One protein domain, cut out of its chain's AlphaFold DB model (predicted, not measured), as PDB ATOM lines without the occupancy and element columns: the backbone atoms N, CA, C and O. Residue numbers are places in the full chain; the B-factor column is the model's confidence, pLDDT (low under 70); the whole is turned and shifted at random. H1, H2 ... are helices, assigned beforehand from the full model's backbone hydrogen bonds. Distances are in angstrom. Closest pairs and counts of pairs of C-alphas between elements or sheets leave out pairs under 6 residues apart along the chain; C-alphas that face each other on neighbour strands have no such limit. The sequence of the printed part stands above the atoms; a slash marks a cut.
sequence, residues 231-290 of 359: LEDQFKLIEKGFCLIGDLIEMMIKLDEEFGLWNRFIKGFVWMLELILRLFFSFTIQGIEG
ATOM      1  N   LEU A 231      98.506 122.697 120.639       64.69
ATOM      2  CA  LEU A 231      99.709 122.844 121.453       64.69
ATOM      3  C   LEU A 231      99.355 123.116 122.918       64.69
ATOM      4  O   LEU A 231      99.957 122.501 123.787       64.69
ATOM      5  N   GLU A 232      98.376 123.971 123.206       74.25
ATOM      6  CA  GLU A 232      97.913 124.262 124.567       74.25
ATOM      7  C   GLU A 232      97.392 123.002 125.274       74.25
ATOM      8  O   GLU A 232      97.741 122.753 126.428       74.25
ATOM      9  N   ASP A 233      96.628 122.161 124.574       77.38
ATOM     10  CA  ASP A 233      96.152 120.884 125.110       77.38
ATOM     11  C   ASP A 233      97.298 119.887 125.331       77.38
ATOM     12  O   ASP A 233      97.320 119.190 126.349       77.38
ATOM     13  N   GLN A 234      98.295 119.855 124.440       73.25
ATOM     14  CA  GLN A 234      99.509 119.055 124.641       73.25
ATOM     15  C   GLN A 234     100.345 119.577 125.818       73.25
ATOM     16  O   GLN A 234     100.848 118.783 126.607       73.25
ATOM     17  N   PHE A 235     100.453 120.893 126.002       67.19
ATOM     18  CA  PHE A 235     101.161 121.483 127.139       67.19
ATOM     19  C   PHE A 235     100.442 121.214 128.463       67.19
ATOM     20  O   PHE A 235     101.106 120.865 129.434       67.19
ATOM     21  N   LYS A 236      99.104 121.252 128.501       72.56
ATOM     22  CA  LYS A 236      98.320 120.825 129.677       72.56
ATOM     23  C   LYS A 236      98.489 119.335 129.973       72.56
ATOM     24  O   LYS A 236      98.482 118.935 131.137       72.56
ATOM     25  N   LEU A 237      98.639 118.504 128.940       67.69
ATOM     26  CA  LEU A 237      98.945 117.082 129.102       67.69
ATOM     27  C   LEU A 237     100.344 116.886 129.700       67.69
ATOM     28  O   LEU A 237     100.514 116.073 130.606       67.69
ATOM     29  N   ILE A 238     101.323 117.661 129.232       69.25
ATOM     30  CA  ILE A 238     102.696 117.660 129.746       69.25
ATOM     31  C   ILE A 238     102.725 118.139 131.203       69.25
ATOM     32  O   ILE A 238     103.339 117.482 132.036       69.25
ATOM     33  N   GLU A 239     102.018 119.219 131.539       75.69
ATOM     34  CA  GLU A 239     101.909 119.745 132.907       75.69
ATOM     35  C   GLU A 239     101.291 118.713 133.863       75.69
ATOM     36  O   GLU A 239     101.875 118.403 134.901       75.69
ATOM     37  N   LYS A 240     100.175 118.079 133.475       71.44
ATOM     38  CA  LYS A 240      99.582 116.970 134.246       71.44
ATOM     39  C   LYS A 240     100.518 115.766 134.348       71.44
ATOM     40  O   LYS A 240     100.550 115.112 135.387       71.44
ATOM     41  N   GLY A 241     101.282 115.481 133.295       70.38
ATOM     42  CA  GLY A 241     102.309 114.444 133.294       70.38
ATOM     43  C   GLY A 241     103.420 114.729 134.304       70.38
ATOM     44  O   GLY A 241     103.789 113.842 135.067       70.38
ATOM     45  N   PHE A 242     103.905 115.970 134.372       72.25
ATOM     46  CA  PHE A 242     104.903 116.382 135.359       72.25
ATOM     47  C   PHE A 242     104.369 116.326 136.792       72.25
ATOM     48  O   PHE A 242     105.097 115.865 137.668       72.25
ATOM     49  N   CYS A 243     103.110 116.702 137.037       74.50
ATOM     50  CA  CYS A 243     102.482 116.508 138.349       74.50
ATOM     51  C   CYS A 243     102.421 115.025 138.738       74.50
ATOM     52  O   CYS A 243     102.839 114.678 139.835       74.50
ATOM     53  N   LEU A 244     102.004 114.139 137.825       70.62
ATOM     54  CA  LEU A 244     101.988 112.693 138.086       70.62
ATOM     55  C   LEU A 244     103.386 112.130 138.373       70.62
ATOM     56  O   LEU A 244     103.536 111.261 139.228       70.62
ATOM     57  N   ILE A 245     104.415 112.619 137.676       73.69
ATOM     58  CA  ILE A 245     105.807 112.242 137.954       73.69
ATOM     59  C   ILE A 245     106.228 112.749 139.340       73.69
ATOM     60  O   ILE A 245     106.871 112.006 140.076       73.69
ATOM     61  N   GLY A 246     105.847 113.971 139.714       77.38
ATOM     62  CA  GLY A 246     106.084 114.528 141.048       77.38
ATOM     63  C   GLY A 246     105.447 113.687 142.155       77.38
ATOM     64  O   GLY A 246     106.144 113.284 143.084       77.38
ATOM     65  N   ASP A 247     104.171 113.332 142.003       80.69
ATOM     66  CA  ASP A 247     103.436 112.491 142.955       80.69
ATOM     67  C   ASP A 247     104.048 111.084 143.061       80.69
ATOM     68  O   ASP A 247     104.150 110.518 144.151       80.69
ATOM     69  N   LEU A 248     104.514 110.519 141.939       73.69
ATOM     70  CA  LEU A 248     105.234 109.244 141.920       73.69
ATOM     71  C   LEU A 248     106.581 109.334 142.639       73.69
ATOM     72  O   LEU A 248     106.938 108.403 143.355       73.69
ATOM     73  N   ILE A 249     107.321 110.434 142.477       76.19
ATOM     74  CA  ILE A 249     108.582 110.662 143.193       76.19
ATOM     75  C   ILE A 249     108.316 110.818 144.694       76.19
ATOM     76  O   ILE A 249     109.038 110.230 145.495       76.19
ATOM     77  N   GLU A 250     107.273 111.542 145.101       82.75
ATOM     78  CA  GLU A 250     106.921 111.686 146.518       82.75
ATOM     79  C   GLU A 250     106.484 110.347 147.135       82.75
ATOM     80  O   GLU A 250     106.924 109.992 148.231       82.75
ATOM     81  N   MET A 251     105.674 109.564 146.417       76.00
ATOM     82  CA  MET A 251     105.299 108.208 146.828       76.00
ATOM     83  C   MET A 251     106.531 107.298 146.936       76.00
ATOM     84  O   MET A 251     106.658 106.550 147.902       76.00
ATOM     85  N   MET A 252     107.458 107.394 145.979       65.06
ATOM     86  CA  MET A 252     108.729 106.664 145.976       65.06
ATOM     87  C   MET A 252     109.600 107.024 147.183       65.06
ATOM     88  O   MET A 252     110.146 106.123 147.809       65.06
ATOM     89  N   ILE A 253     109.701 108.309 147.540       78.56
ATOM     90  CA  ILE A 253     110.462 108.770 148.711       78.56
ATOM     91  C   ILE A 253     109.855 108.207 150.004       78.56
ATOM     92  O   ILE A 253     110.597 107.696 150.841       78.56
ATOM     93  N   LYS A 254     108.521 108.229 150.141       80.75
ATOM     94  CA  LYS A 254     107.822 107.651 151.307       80.75
ATOM     95  C   LYS A 254     108.034 106.138 151.417       80.75
ATOM     96  O   LYS A 254     108.305 105.634 152.499       80.75
ATOM     97  N   LEU A 255     107.968 105.418 150.295       69.81
ATOM     98  CA  LEU A 255     108.252 103.979 150.240       69.81
ATOM     99  C   LEU A 255     109.703 103.651 150.608       69.81
ATOM    100  O   LEU A 255     109.974 102.603 151.192       69.81
ATOM    101  N   ASP A 256     110.651 104.521 150.275       75.44
ATOM    102  CA  ASP A 256     112.051 104.276 150.604       75.44
ATOM    103  C   ASP A 256     112.368 104.465 152.084       75.44
ATOM    104  O   ASP A 256     113.141 103.697 152.663       75.44
ATOM    105  N   GLU A 257     111.732 105.461 152.701       78.94
ATOM    106  CA  GLU A 257     111.812 105.699 154.140       78.94
ATOM    107  C   GLU A 257     111.306 104.481 154.936       78.94
ATOM    108  O   GLU A 257     111.873 104.145 155.974       78.94
ATOM    109  N   GLU A 258     110.307 103.761 154.413       82.31
ATOM    110  CA  GLU A 258     109.728 102.580 155.064       82.31
ATOM    111  C   GLU A 258     110.512 101.276 154.831       82.31
ATOM    112  O   GLU A 258     110.568 100.434 155.729       82.31
ATOM    113  N   PHE A 259     111.123 101.075 153.655       77.88
ATOM    114  CA  PHE A 259     111.643  99.751 153.266       77.88
ATOM    115  C   PHE A 259     113.160  99.667 153.037       77.88
ATOM    116  O   PHE A 259     113.681  98.555 152.915       77.88
ATOM    117  N   GLY A 260     113.894 100.786 152.976       74.62
ATOM    118  CA  GLY A 260     115.361 100.789 152.839       74.62
ATOM    119  C   GLY A 260     115.889 100.069 151.586       74.62
ATOM    120  O   GLY A 260     117.028  99.592 151.561       74.62
ATOM    121  N   LEU A 261     115.059  99.951 150.544       69.12
ATOM    122  CA  LEU A 261     115.356  99.231 149.298       69.12
ATOM    123  C   LEU A 261     115.960 100.135 148.203       69.12
ATOM    124  O   LEU A 261     116.191  99.650 147.085       69.12
ATOM    125  N   TRP A 262     116.278 101.393 148.536       65.44
ATOM    126  CA  TRP A 262     116.934 102.443 147.739       65.44
ATOM    127  C   TRP A 262     117.788 101.921 146.573       65.44
ATOM    128  O   TRP A 262     117.576 102.259 145.408       65.44
ATOM    129  N   ASN A 263     118.748 101.033 146.845       70.12
ATOM    130  CA  ASN A 263     119.756 100.659 145.847       70.12
ATOM    131  C   ASN A 263     119.241  99.711 144.740       70.12
ATOM    132  O   ASN A 263     119.800  99.663 143.641       70.12
ATOM    133  N   ARG A 264     118.176  98.940 145.002       73.00
ATOM    134  CA  ARG A 264     117.524  98.108 143.973       73.00
ATOM    135  C   ARG A 264     116.475  98.904 143.202       73.00
ATOM    136  O   ARG A 264     116.375  98.728 141.988       73.00
ATOM    137  N   PHE A 265     115.772  99.815 143.872       70.81
ATOM    138  CA  PHE A 265     114.783 100.673 143.227       70.81
ATOM    139  C   PHE A 265     115.406 101.721 142.310       70.81
ATOM    140  O   PHE A 265     114.927 101.845 141.189       70.81
ATOM    141  N   ILE A 266     116.515 102.380 142.681       75.88
ATOM    142  CA  ILE A 266     117.204 103.327 141.777       75.88
ATOM    143  C   ILE A 266     117.542 102.656 140.448       75.88
ATOM    144  O   ILE A 266     117.301 103.226 139.389       75.88
ATOM    145  N   LYS A 267     118.085 101.434 140.481       77.00
ATOM    146  CA  LYS A 267     118.459 100.722 139.252       77.00
ATOM    147  C   LYS A 267     117.247 100.422 138.371       77.00
ATOM    148  O   LYS A 267     117.324 100.616 137.162       77.00
ATOM    149  N   GLY A 268     116.135  99.991 138.969       80.50
ATOM    150  CA  GLY A 268     114.881  99.775 138.240       80.50
ATOM    151  C   GLY A 268     114.271 101.074 137.709       80.50
ATOM    152  O   GLY A 268     113.801 101.118 136.576       80.50
ATOM    153  N   PHE A 269     114.332 102.148 138.493       75.44
ATOM    154  CA  PHE A 269     113.775 103.451 138.150       75.44
ATOM    155  C   PHE A 269     114.562 104.149 137.039       75.44
ATOM    156  O   PHE A 269     113.963 104.661 136.100       75.44
ATOM    157  N   VAL A 270     115.897 104.110 137.082       79.75
ATOM    158  CA  VAL A 270     116.758 104.629 136.007       79.75
ATOM    159  C   VAL A 270     116.499 103.875 134.702       79.75
ATOM    160  O   VAL A 270     116.362 104.504 133.657       79.75
ATOM    161  N   TRP A 271     116.347 102.548 134.766       86.94
ATOM    162  CA  TRP A 271     115.990 101.741 133.598       86.94
ATOM    163  C   TRP A 271     114.602 102.102 133.038       86.94
ATOM    164  O   TRP A 271     114.437 102.246 131.828       86.94
ATOM    165  N   MET A 272     113.613 102.323 133.909       78.75
ATOM    166  CA  MET A 272     112.273 102.774 133.510       78.75
ATOM    167  C   MET A 272     112.278 104.178 132.896       78.75
ATOM    168  O   MET A 272     111.644 104.393 131.864       78.75
ATOM    169  N   LEU A 273     113.010 105.128 133.482       77.31
ATOM    170  CA  LEU A 273     113.176 106.476 132.932       77.31
ATOM    171  C   LEU A 273     113.841 106.445 131.556       77.31
ATOM    172  O   LEU A 273     113.401 107.150 130.649       77.31
ATOM    173  N   GLU A 274     114.860 105.606 131.376       83.62
ATOM    174  CA  GLU A 274     115.504 105.405 130.079       83.62
ATOM    175  C   GLU A 274     114.505 104.887 129.031       83.62
ATOM    176  O   GLU A 274     114.499 105.350 127.889       83.62
ATOM    177  N   LEU A 275     113.609 103.976 129.421       79.00
ATOM    178  CA  LEU A 275     112.589 103.411 128.539       79.00
ATOM    179  C   LEU A 275     111.510 104.440 128.159       79.00
ATOM    180  O   LEU A 275     111.124 104.523 126.992       79.00
ATOM    181  N   ILE A 276     111.083 105.276 129.111       78.19
ATOM    182  CA  ILE A 276     110.144 106.384 128.873       78.19
ATOM    183  C   ILE A 276     110.769 107.435 127.947       78.19
ATOM    184  O   ILE A 276     110.128 107.859 126.986       78.19
ATOM    185  N   LEU A 277     112.030 107.815 128.177       80.69
ATOM    186  CA  LEU A 277     112.749 108.753 127.313       80.69
ATOM    187  C   LEU A 277     112.891 108.207 125.888       80.69
ATOM    188  O   LEU A 277     112.607 108.925 124.933       80.69
ATOM    189  N   ARG A 278     113.257 106.928 125.719       81.38
ATOM    190  CA  ARG A 278     113.349 106.285 124.394       81.38
ATOM    191  C   ARG A 278     112.012 106.277 123.648       81.38
ATOM    192  O   ARG A 278     111.993 106.527 122.441       81.38
ATOM    193  N   LEU A 279     110.904 106.027 124.349       71.50
ATOM    194  CA  LEU A 279     109.557 106.127 123.779       71.50
ATOM    195  C   LEU A 279     109.242 107.560 123.349       71.50
ATOM    196  O   LEU A 279     108.808 107.773 122.219       71.50
ATOM    197  N   PHE A 280     109.525 108.545 124.202       77.25
ATOM    198  CA  PHE A 280     109.289 109.954 123.891       77.25
ATOM    199  C   PHE A 280     110.091 110.414 122.664       77.25
ATOM    200  O   PHE A 280     109.532 111.036 121.764       77.25
ATOM    201  N   PHE A 281     111.371 110.032 122.569       73.44
ATOM    202  CA  PHE A 281     112.211 110.313 121.399       73.44
ATOM    203  C   PHE A 281     111.711 109.622 120.123       73.44
ATOM    204  O   PHE A 281     111.788 110.193 119.040       73.44
ATOM    205  N   SER A 282     111.155 108.417 120.233       72.88
ATOM    206  CA  SER A 282     110.576 107.722 119.077       72.88
ATOM    207  C   SER A 282     109.319 108.432 118.559       72.88
ATOM    208  O   SER A 282     109.149 108.569 117.349       72.88
ATOM    209  N   PHE A 283     108.475 108.954 119.455       70.50
ATOM    210  CA  PHE A 283     107.297 109.738 119.072       70.50
ATOM    211  C   PHE A 283     107.650 111.106 118.480       70.50
ATOM    212  O   PHE A 283     107.009 111.529 117.517       70.50
ATOM    213  N   THR A 284     108.672 111.796 118.996       72.56
ATOM    214  CA  THR A 284     109.103 113.083 118.425       72.56
ATOM    215  C   THR A 284     109.713 112.910 117.036       72.56
ATOM    216  O   THR A 284     109.396 113.692 116.142       72.56
ATOM    217  N   ILE A 285     110.509 111.860 116.810       73.12
ATOM    218  CA  ILE A 285     111.084 111.555 115.490       73.12
ATOM    219  C   ILE A 285     109.983 111.190 114.481       73.12
ATOM    220  O   ILE A 285     109.933 111.766 113.394       73.12
ATOM    221  N   GLN A 286     109.035 110.322 114.850       66.62
ATOM    222  CA  GLN A 286     107.923 109.949 113.962       66.62
ATOM    223  C   GLN A 286     106.965 111.117 113.678       66.62
ATOM    224  O   GLN A 286     106.439 111.231 112.570       66.62
ATOM    225  N   GLY A 287     106.760 112.019 114.643       60.75
ATOM    226  CA  GLY A 287     105.967 113.235 114.449       60.75
ATOM    227  C   GLY A 287     106.588 114.212 113.445       60.75
ATOM    228  O   GLY A 287     105.862 114.874 112.702       60.75
ATOM    229  N   ILE A 288     107.923 114.269 113.374       55.81
ATOM    230  CA  ILE A 288     108.661 115.108 112.418       55.81
ATOM    231  C   ILE A 288     108.597 114.509 111.003       55.81
ATOM    232  O   ILE A 288     108.343 115.234 110.037       55.81
ATOM    233  N   GLU A 289     108.745 113.191 110.864       56.38
ATOM    234  CA  GLU A 289     108.687 112.509 109.560       56.38
ATOM    235  C   GLU A 289     107.262 112.455 108.979       56.38
ATOM    236  O   GLU A 289     107.069 112.646 107.774       56.38
ATOM    237  N   GLY A 290     106.239 112.312 109.830       52.78
ATOM    238  CA  GLY A 290     104.830 112.370 109.419       52.78
ATOM    239  C   GLY A 290     104.417 113.719 108.811       52.78
ATOM    240  O   GLY A 290     103.532 113.765 107.955       52.78
TER     241      GLY A 290
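AT A GLANCE: This is residues 231 to 290 of the 359 residues of an uncharacterized protein of Melampsora larici-populina (strain 98AG31 / pathotype 3-4-7) (UniProt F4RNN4). Two long helices, H1 and H2, make the two arms of a narrow, open U, joined by a tight turn at one end and with an empty gap between them. The 60 printed residues hold two named helices, H1 then H2, and no named strand; the class is all helix. The whole is loose, with a radius of gyration of the C-alphas of 15.0 A and spans of 46 by 22 by 6 A.

HOW THE PARTS SIT: H1, residues 231 to 259, and H2, residues 262 to 290, have 29 residues each. They run opposite ways at a shallow tilt of 12 degrees, with centres 15.1 A apart. They are close but not clearly touching: their closest C-alphas, those of Asp 256 and Trp 262, are 6.0 A apart. Residues 231 to 251 of H1 and 270 to 290 of H2 stand free. In H1 every O i to N i+4 pair is within hydrogen-bond range; in H2, 24 of 25 are.

IN THESE COORDINATES: H1 is 41.1 A long from C-alpha 231 at (99.709, 122.844, 121.453) to C-alpha 259. H2 is 41.4 A long and ends at C-alpha 290, (104.830, 112.370, 109.419).

THE WHOLE: The C-alphas farthest apart, of Glu 258 and Gly 290, are 46.9 A apart. The printed part has no cut. Its mean pLDDT is 73.5, and 13 residues, among them 286 to 290, are under 70.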